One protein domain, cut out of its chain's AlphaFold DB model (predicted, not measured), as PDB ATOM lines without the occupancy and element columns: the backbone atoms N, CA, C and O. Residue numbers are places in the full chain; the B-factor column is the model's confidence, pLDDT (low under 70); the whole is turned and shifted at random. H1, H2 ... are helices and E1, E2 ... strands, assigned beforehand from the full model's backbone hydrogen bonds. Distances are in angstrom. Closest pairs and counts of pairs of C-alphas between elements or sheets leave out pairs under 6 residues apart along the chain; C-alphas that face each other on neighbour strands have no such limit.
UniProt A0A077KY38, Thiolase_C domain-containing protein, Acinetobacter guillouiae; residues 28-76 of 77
ATOM      1  N   THR A  28     168.291 152.030 140.121       84.62
ATOM      2  CA  THR A  28     167.599 151.092 139.217       84.62
ATOM      3  C   THR A  28     166.211 151.573 138.784       84.62
ATOM      4  O   THR A  28     165.818 151.333 137.649       84.62
ATOM      5  N   LEU A  29     165.502 152.317 139.641       84.25
ATOM      6  CA  LEU A  29     164.203 152.904 139.298       84.25
ATOM      7  C   LEU A  29     164.288 153.879 138.109       84.25
ATOM      8  O   LEU A  29     163.366 153.929 137.303       84.25
ATOM      9  N   ALA A  30     165.388 154.628 137.985       86.38
ATOM     10  CA  ALA A  30     165.606 155.581 136.894       86.38
ATOM     11  C   ALA A  30     166.350 154.954 135.703       86.38
ATOM     12  O   ALA A  30     166.075 155.284 134.554       86.38
ATOM     13  N   LEU A  31     167.294 154.049 135.973       83.56
ATOM     14  CA  LEU A  31     168.193 153.468 134.967       83.56
ATOM     15  C   LEU A  31     167.686 152.139 134.376       83.56
ATOM     16  O   LEU A  31     168.369 151.527 133.554       83.56
ATOM     17  N   GLY A  32     166.528 151.653 134.820       79.69
ATOM     18  CA  GLY A  32     165.962 150.370 134.412       79.69
ATOM     19  C   GLY A  32     166.650 149.164 135.057       79.69
ATOM     20  O   GLY A  32     167.781 149.236 135.545       79.69
ATOM     21  N   GLU A  33     165.948 148.034 135.055       77.94
ATOM     22  CA  GLU A  33     166.354 146.786 135.696       77.94
ATOM     23  C   GLU A  33     166.678 145.710 134.655       77.94
ATOM     24  O   GLU A  33     165.839 145.319 133.849       77.94
ATOM     25  N   SER A  34     167.902 145.188 134.711       68.75
ATOM     26  CA  SER A  34     168.330 143.995 133.983       68.75
ATOM     27  C   SER A  34     168.875 142.991 134.995       68.75
ATOM     28  O   SER A  34     169.990 143.134 135.494       68.75
ATOM     29  N   CYS A  35     168.068 141.975 135.318       64.88
ATOM     30  CA  CYS A  35     168.226 141.073 136.470       64.88
ATOM     31  C   CYS A  35     169.641 140.485 136.682       64.88
ATOM     32  O   CYS A  35     169.989 140.161 137.813       64.88
ATOM     33  N   GLY A  36     170.452 140.333 135.629       70.69
ATOM     34  CA  GLY A  36     171.822 139.812 135.721       70.69
ATOM     35  C   GLY A  36     172.939 140.866 135.738       70.69
ATOM     36  O   GLY A  36     174.050 140.551 136.146       70.69
ATOM     37  N   SER A  37     172.683 142.106 135.307       81.81
ATOM     38  CA  SER A  37     173.721 143.143 135.170       81.81
ATOM     39  C   SER A  37     173.568 144.323 136.126       81.81
ATOM     40  O   SER A  37     174.444 145.187 136.148       81.81
ATOM     41  N   ILE A  38     172.519 144.351 136.959       85.94
ATOM     42  CA  ILE A  38     172.328 145.393 137.981       85.94
ATOM     43  C   ILE A  38     173.548 145.510 138.891       85.94
ATOM     44  O   ILE A  38     174.083 146.607 139.023       85.94
ATOM     45  N   SER A  39     174.011 144.403 139.480       85.88
ATOM     46  CA  SER A  39     175.119 144.417 140.445       85.88
ATOM     47  C   SER A  39     176.394 144.975 139.834       85.88
ATOM     48  O   SER A  39     177.017 145.858 140.413       85.88
ATOM     49  N   THR A  40     176.751 144.496 138.640       90.06
ATOM     50  CA  THR A  40     177.946 144.942 137.921       90.06
ATOM     51  C   THR A  40     177.822 146.401 137.514       90.06
ATOM     52  O   THR A  40     178.756 147.165 137.710       90.06
ATOM     53  N   ARG A  41     176.659 146.824 137.003       90.62
ATOM     54  CA  ARG A  41     176.426 148.222 136.632       90.62
ATOM     55  C   ARG A  41     176.526 149.142 137.847       90.62
ATOM     56  O   ARG A  41     177.224 150.141 137.762       90.62
ATOM     57  N   MET A  42     175.873 148.802 138.960       91.31
ATOM     58  CA  MET A  42     175.943 149.577 140.207       91.31
ATOM     59  C   MET A  42     177.376 149.672 140.723       91.31
ATOM     60  O   MET A  42     177.815 150.764 141.072       91.31
ATOM     61  N   MET A  43     178.117 148.562 140.693       94.12
ATOM     62  CA  MET A  43     179.512 148.529 141.120       94.12
ATOM     63  C   MET A  43     180.380 149.422 140.231       94.12
ATOM     64  O   MET A  43     181.135 150.247 140.732       94.12
ATOM     65  N   THR A  44     180.220 149.333 138.908       94.50
ATOM     66  CA  THR A  44     180.919 150.209 137.960       94.50
ATOM     67  C   THR A  44     180.571 151.678 138.200       94.50
ATOM     68  O   THR A  44     181.469 152.512 138.303       94.50
ATOM     69  N   THR A  45     179.286 152.010 138.353       94.50
ATOM     70  CA  THR A  45     178.846 153.375 138.668       94.50
ATOM     71  C   THR A  45     179.444 153.870 139.986       94.50
ATOM     72  O   THR A  45     179.886 155.013 140.042       94.50
ATOM     73  N   LEU A  46     179.524 153.023 141.018       95.00
ATOM     74  CA  LEU A  46     180.139 153.362 142.302       95.00
ATOM     75  C   LEU A  46     181.643 153.622 142.157       95.00
ATOM     76  O   LEU A  46     182.129 154.639 142.643       95.00
ATOM     77  N   CYS A  47     182.374 152.761 141.446       95.94
ATOM     78  CA  CYS A  47     183.799 152.962 141.176       95.94
ATOM     79  C   CYS A  47     184.059 154.296 140.460       95.94
ATOM     80  O   CYS A  47     184.921 155.067 140.882       95.94
ATOM     81  N   HIS A  48     183.281 154.604 139.416       95.69
ATOM     82  CA  HIS A  48     183.387 155.884 138.713       95.69
ATOM     83  C   HIS A  48     183.002 157.069 139.611       95.69
ATOM     84  O   HIS A  48     183.702 158.080 139.607       95.69
ATOM     85  N   ALA A  49     181.964 156.930 140.441       95.69
ATOM     86  CA  ALA A  49     181.570 157.958 141.400       95.69
ATOM     87  C   ALA A  49     182.695 158.277 142.399       95.69
ATOM     88  O   ALA A  49     182.949 159.450 142.667       95.69
ATOM     89  N   LEU A  50     183.417 157.272 142.912       96.56
ATOM     90  CA  LEU A  50     184.559 157.488 143.814       96.56
ATOM     91  C   LEU A  50     185.702 158.258 143.141       96.56
ATOM     92  O   LEU A  50     186.333 159.104 143.772       96.56
ATOM     93  N   ILE A  51     185.948 157.999 141.854       95.81
ATOM     94  CA  ILE A  51     186.950 158.733 141.072       95.81
ATOM     95  C   ILE A  51     186.508 160.188 140.875       95.81
ATOM     96  O   ILE A  51     187.274 161.106 141.165       95.81
ATOM     97  N   THR A  52     185.271 160.420 140.429       95.38
ATOM     98  CA  THR A  52     184.764 161.771 140.138       95.38
ATOM     99  C   THR A  52     184.620 162.627 141.395       95.38
ATOM    100  O   THR A  52     184.923 163.815 141.361       95.38
ATOM    101  N   THR A  53     184.209 162.035 142.517       94.31
ATOM    102  CA  THR A  53     184.027 162.748 143.794       94.31
ATOM    103  C   THR A  53     185.294 162.809 144.648       94.31
ATOM    104  O   THR A  53     185.268 163.396 145.725       94.31
ATOM    105  N   GLN A  54     186.398 162.197 144.195       94.38
ATOM    106  CA  GLN A  54     187.635 162.034 144.975       94.38
ATOM    107  C   GLN A  54     187.405 161.369 146.347       94.38
ATOM    108  O   GLN A  54     188.172 161.564 147.290       94.38
ATOM    109  N   ALA A  55     186.355 160.554 146.467       95.06
ATOM    110  CA  ALA A  55     186.034 159.842 147.691       95.06
ATOM    111  C   ALA A  55     186.908 158.589 147.861       95.06
ATOM    112  O   ALA A  55     187.322 157.942 146.897       95.06
ATOM    113  N   ARG A  56     187.170 158.235 149.123       96.25
ATOM    114  CA  ARG A  56     187.951 157.045 149.492       96.25
ATOM    115  C   ARG A  56     187.096 155.784 149.579       96.25
ATOM    116  O   ARG A  56     187.507 154.748 149.080       96.25
ATOM    117  N   TYR A  57     185.918 155.881 150.193       96.44
ATOM    118  CA  TYR A  57     185.040 154.742 150.458       96.44
ATOM    119  C   TYR A  57     183.706 154.872 149.739       96.44
ATOM    120  O   TYR A  57     183.093 155.942 149.742       96.44
ATOM    121  N   GLY A  58     183.242 153.754 149.184       95.00
ATOM    122  CA  GLY A  58     181.918 153.599 148.592       95.00
ATOM    123  C   GLY A  58     181.192 152.401 149.187       95.00
ATOM    124  O   GLY A  58     181.823 151.415 149.563       95.00
ATOM    125  N   MET A  59     179.865 152.477 149.258       94.12
ATOM    126  CA  MET A  59     179.014 151.386 149.729       94.12
ATOM    127  C   MET A  59     177.956 151.061 148.678       94.12
ATOM    128  O   MET A  59     177.260 151.950 148.191       94.12
ATOM    129  N   GLN A  60     177.808 149.776 148.380       92.06
ATOM    130  CA  GLN A  60     176.698 149.230 147.615       92.06
ATOM    131  C   GLN A  60     175.850 148.353 148.533       92.06
ATOM    132  O   GLN A  60     176.371 147.461 149.203       92.06
ATOM    133  N   ILE A  61     174.539 148.588 148.531       88.81
ATOM    134  CA  ILE A  61     173.559 147.728 149.194       88.81
ATOM    135  C   ILE A  61     172.627 147.180 148.125       88.81
ATOM    136  O   ILE A  61     172.082 147.935 147.317       88.81
ATOM    137  N   GLN A  62     172.447 145.867 148.124       84.69
ATOM    138  CA  GLN A  62     171.595 145.171 147.177       84.69
ATOM    139  C   GLN A  62     170.743 144.134 147.899       84.69
ATOM    140  O   GLN A  62     171.215 143.435 148.789       84.69
ATOM    141  N   TYR A  63     169.490 144.022 147.479       81.12
ATOM    142  CA  TYR A  63     168.604 142.934 147.861       81.12
ATOM    143  C   TYR A  63     168.654 141.829 146.794       81.12
ATOM    144  O   TYR A  63     168.614 142.125 145.597       81.12
ATOM    145  N   ASP A  64     168.765 140.572 147.216       74.25
ATOM    146  CA  ASP A  64     168.642 139.393 146.354       74.25
ATOM    147  C   ASP A  64     167.216 138.828 146.428       74.25
ATOM    148  O   ASP A  64     166.543 138.916 147.450       74.25
ATOM    149  N   LYS A  65     166.774 138.156 145.360       67.62
ATOM    150  CA  LYS A  65     165.478 137.465 145.264       67.62
ATOM    151  C   LYS A  65     165.252 136.406 146.355       67.62
ATOM    152  O   LYS A  65     164.133 135.924 146.477       67.62
ATOM    153  N   LYS A  66     166.285 136.032 147.113       69.19
ATOM    154  CA  LYS A  66     166.250 135.063 148.220       69.19
ATOM    155  C   LYS A  66     166.031 135.697 149.604       69.19
ATOM    156  O   LYS A  66     166.485 135.132 150.592       69.19
ATOM    157  N   ASP A  67     165.406 136.870 149.678       72.50
ATOM    158  CA  ASP A  67     165.174 137.614 150.929       72.50
ATOM    159  C   ASP A  67     166.458 138.016 151.687       72.50
ATOM    160  O   ASP A  67     166.432 138.348 152.873       72.50
ATOM    161  N   CYS A  68     167.604 138.035 150.999       79.56
ATOM    162  CA  CYS A  68     168.893 138.407 151.573       79.56
ATOM    163  C   CYS A  68     169.298 139.822 151.160       79.56
ATOM    164  O   CYS A  68     169.089 140.241 150.022       79.56
ATOM    165  N   ILE A  69     169.958 140.537 152.070       84.62
ATOM    166  CA  ILE A  69     170.595 141.822 151.776       84.62
ATOM    167  C   ILE A  69     172.105 141.614 151.753       84.62
ATOM    168  O   ILE A  69     172.695 141.132 152.719       84.62
ATOM    169  N   GLN A  70     172.730 142.016 150.655       87.44
ATOM    170  CA  GLN A  70     174.172 142.101 150.521       87.44
ATOM    171  C   GLN A  70     174.612 143.554 150.684       87.44
ATOM    172  O   GLN A  70     174.100 144.456 150.021       87.44
ATOM    173  N   ILE A  71     175.601 143.764 151.550       91.44
ATOM    174  CA  ILE A  71     176.274 145.047 151.738       91.44
ATOM    175  C   ILE A  71     177.731 144.850 151.337       91.44
ATOM    176  O   ILE A  71     178.381 143.894 151.758       91.44
ATOM    177  N   THR A  72     178.247 145.729 150.491       94.12
ATOM    178  CA  THR A  72     179.634 145.687 150.028       94.12
ATOM    179  C   THR A  72     180.232 147.075 150.156       94.12
ATOM    180  O   THR A  72     179.650 148.051 149.689       94.12
ATOM    181  N   ILE A  73     181.389 147.159 150.808       95.44
ATOM    182  CA  ILE A  73     182.160 148.391 150.962       95.44
ATOM    183  C   ILE A  73     183.428 148.229 150.138       95.44
ATOM    184  O   ILE A  73     184.102 147.204 150.235       95.44
ATOM    185  N   ILE A  74     183.733 149.235 149.328       96.62
ATOM    186  CA  ILE A  74     184.945 149.280 148.517       96.62
ATOM    187  C   ILE A  74     185.763 150.518 148.868       96.62
ATOM    188  O   ILE A  74     185.217 151.554 149.255       96.62
ATOM    189  N   GLU A  75     187.075 150.396 148.712       97.31
ATOM    190  CA  GLU A  75     188.034 151.481 148.880       97.31
ATOM    191  C   GLU A  75     188.705 151.775 147.539       97.31
ATOM    192  O   GLU A  75     189.134 150.859 146.835       97.31
ATOM    193  N   LYS A  76     188.794 153.059 147.183       95.38
ATOM    194  CA  LYS A  76     189.598 153.517 146.052       95.38
ATOM    195  C   LYS A  76     191.060 153.588 146.493       95.38
ATOM    196  O   LYS A  76     191.392 154.426 147.333       95.38
TER     197      LYS A  76
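AT A GLANCE: This is residues 28 to 76 of the 77 residues of the protein "Thiolase_C domain-containing protein" of Acinetobacter guillouiae (UniProt A0A077KY38). One helix, H2, packs lengthwise along a two-stranded hairpin, mainly on the side of its first strand, E1, with the second strand, E2, farther from the helix. A single short helix turn, H1, lies near the beginning of H2, away from the hairpin, and the turn between the strands reaches past the beginning of H2 at that same end. The printed part has 49 residues with two named helices and two named strands in the order H1, H2, E1, E2; the sheet, order E1 - E2, is antiparallel, and the class is mixed, helices and strands. The whole is only just loose, close to compact, with a radius of gyration of the C-alphas of 11.7 A, and its elongated outline spans 33 by 21 by 15 A.

HOW THE PARTS SIT: H1, residues 28 to 31, and H2, residues 38 to 52, are close but not clearly touching; their closest C-alphas, those of Thr 28 and Ile 38, are 7.5 A apart. H2 and E1, residues 57 to 63, have 9 pairs of C-alphas within 8 A; the closest, those of Leu 46 and Gly 58, are 6.5 A apart. E1 and E2, residues 69 to 75, form a hairpin of antiparallel neighbour strands, with an angle of 164 degrees between their N-to-C directions. Across this pair N 60 and O 72 are 2.8 A apart and N 72 and O 60 are 2.9 A apart, both within hydrogen-bond range. H2 and E2 are near each other, with 7 pairs of C-alphas within 10 A. H1 is apart from both E1 and E2. In H2 every O i to N i+4 pair is within hydrogen-bond range; H1 is too short for such a pair, and its 1 pair of O i and N i+3 is not within range.

IN THESE COORDINATES: H1 has 4 residues, and its C-alpha 28 is at (167.599, 151.092, 139.217). H2 runs from Ile 38 to Thr 52, 20.7 A from first to last C-alpha, and its C-alpha 52 is at (184.764, 161.771, 140.138). E1 runs from Tyr 57 to Tyr 63 over 20.4 A. E2 runs from Ile 69 to Glu 75 over 20.1 A and ends with C-alpha 75 at (188.034, 151.481, 148.880).

THE WHOLE: The two C-alphas farthest apart, those of Gln 54 and Lys 66, are 34.6 A apart. The printed part has no cut. The links H2 to E1 and E1 to E2 are tight, the link H1 to H2 is short, and no link is long. The mean pLDDT of the printed part is 87.7; residues 34 to 35 and 65 to 66 are under 70.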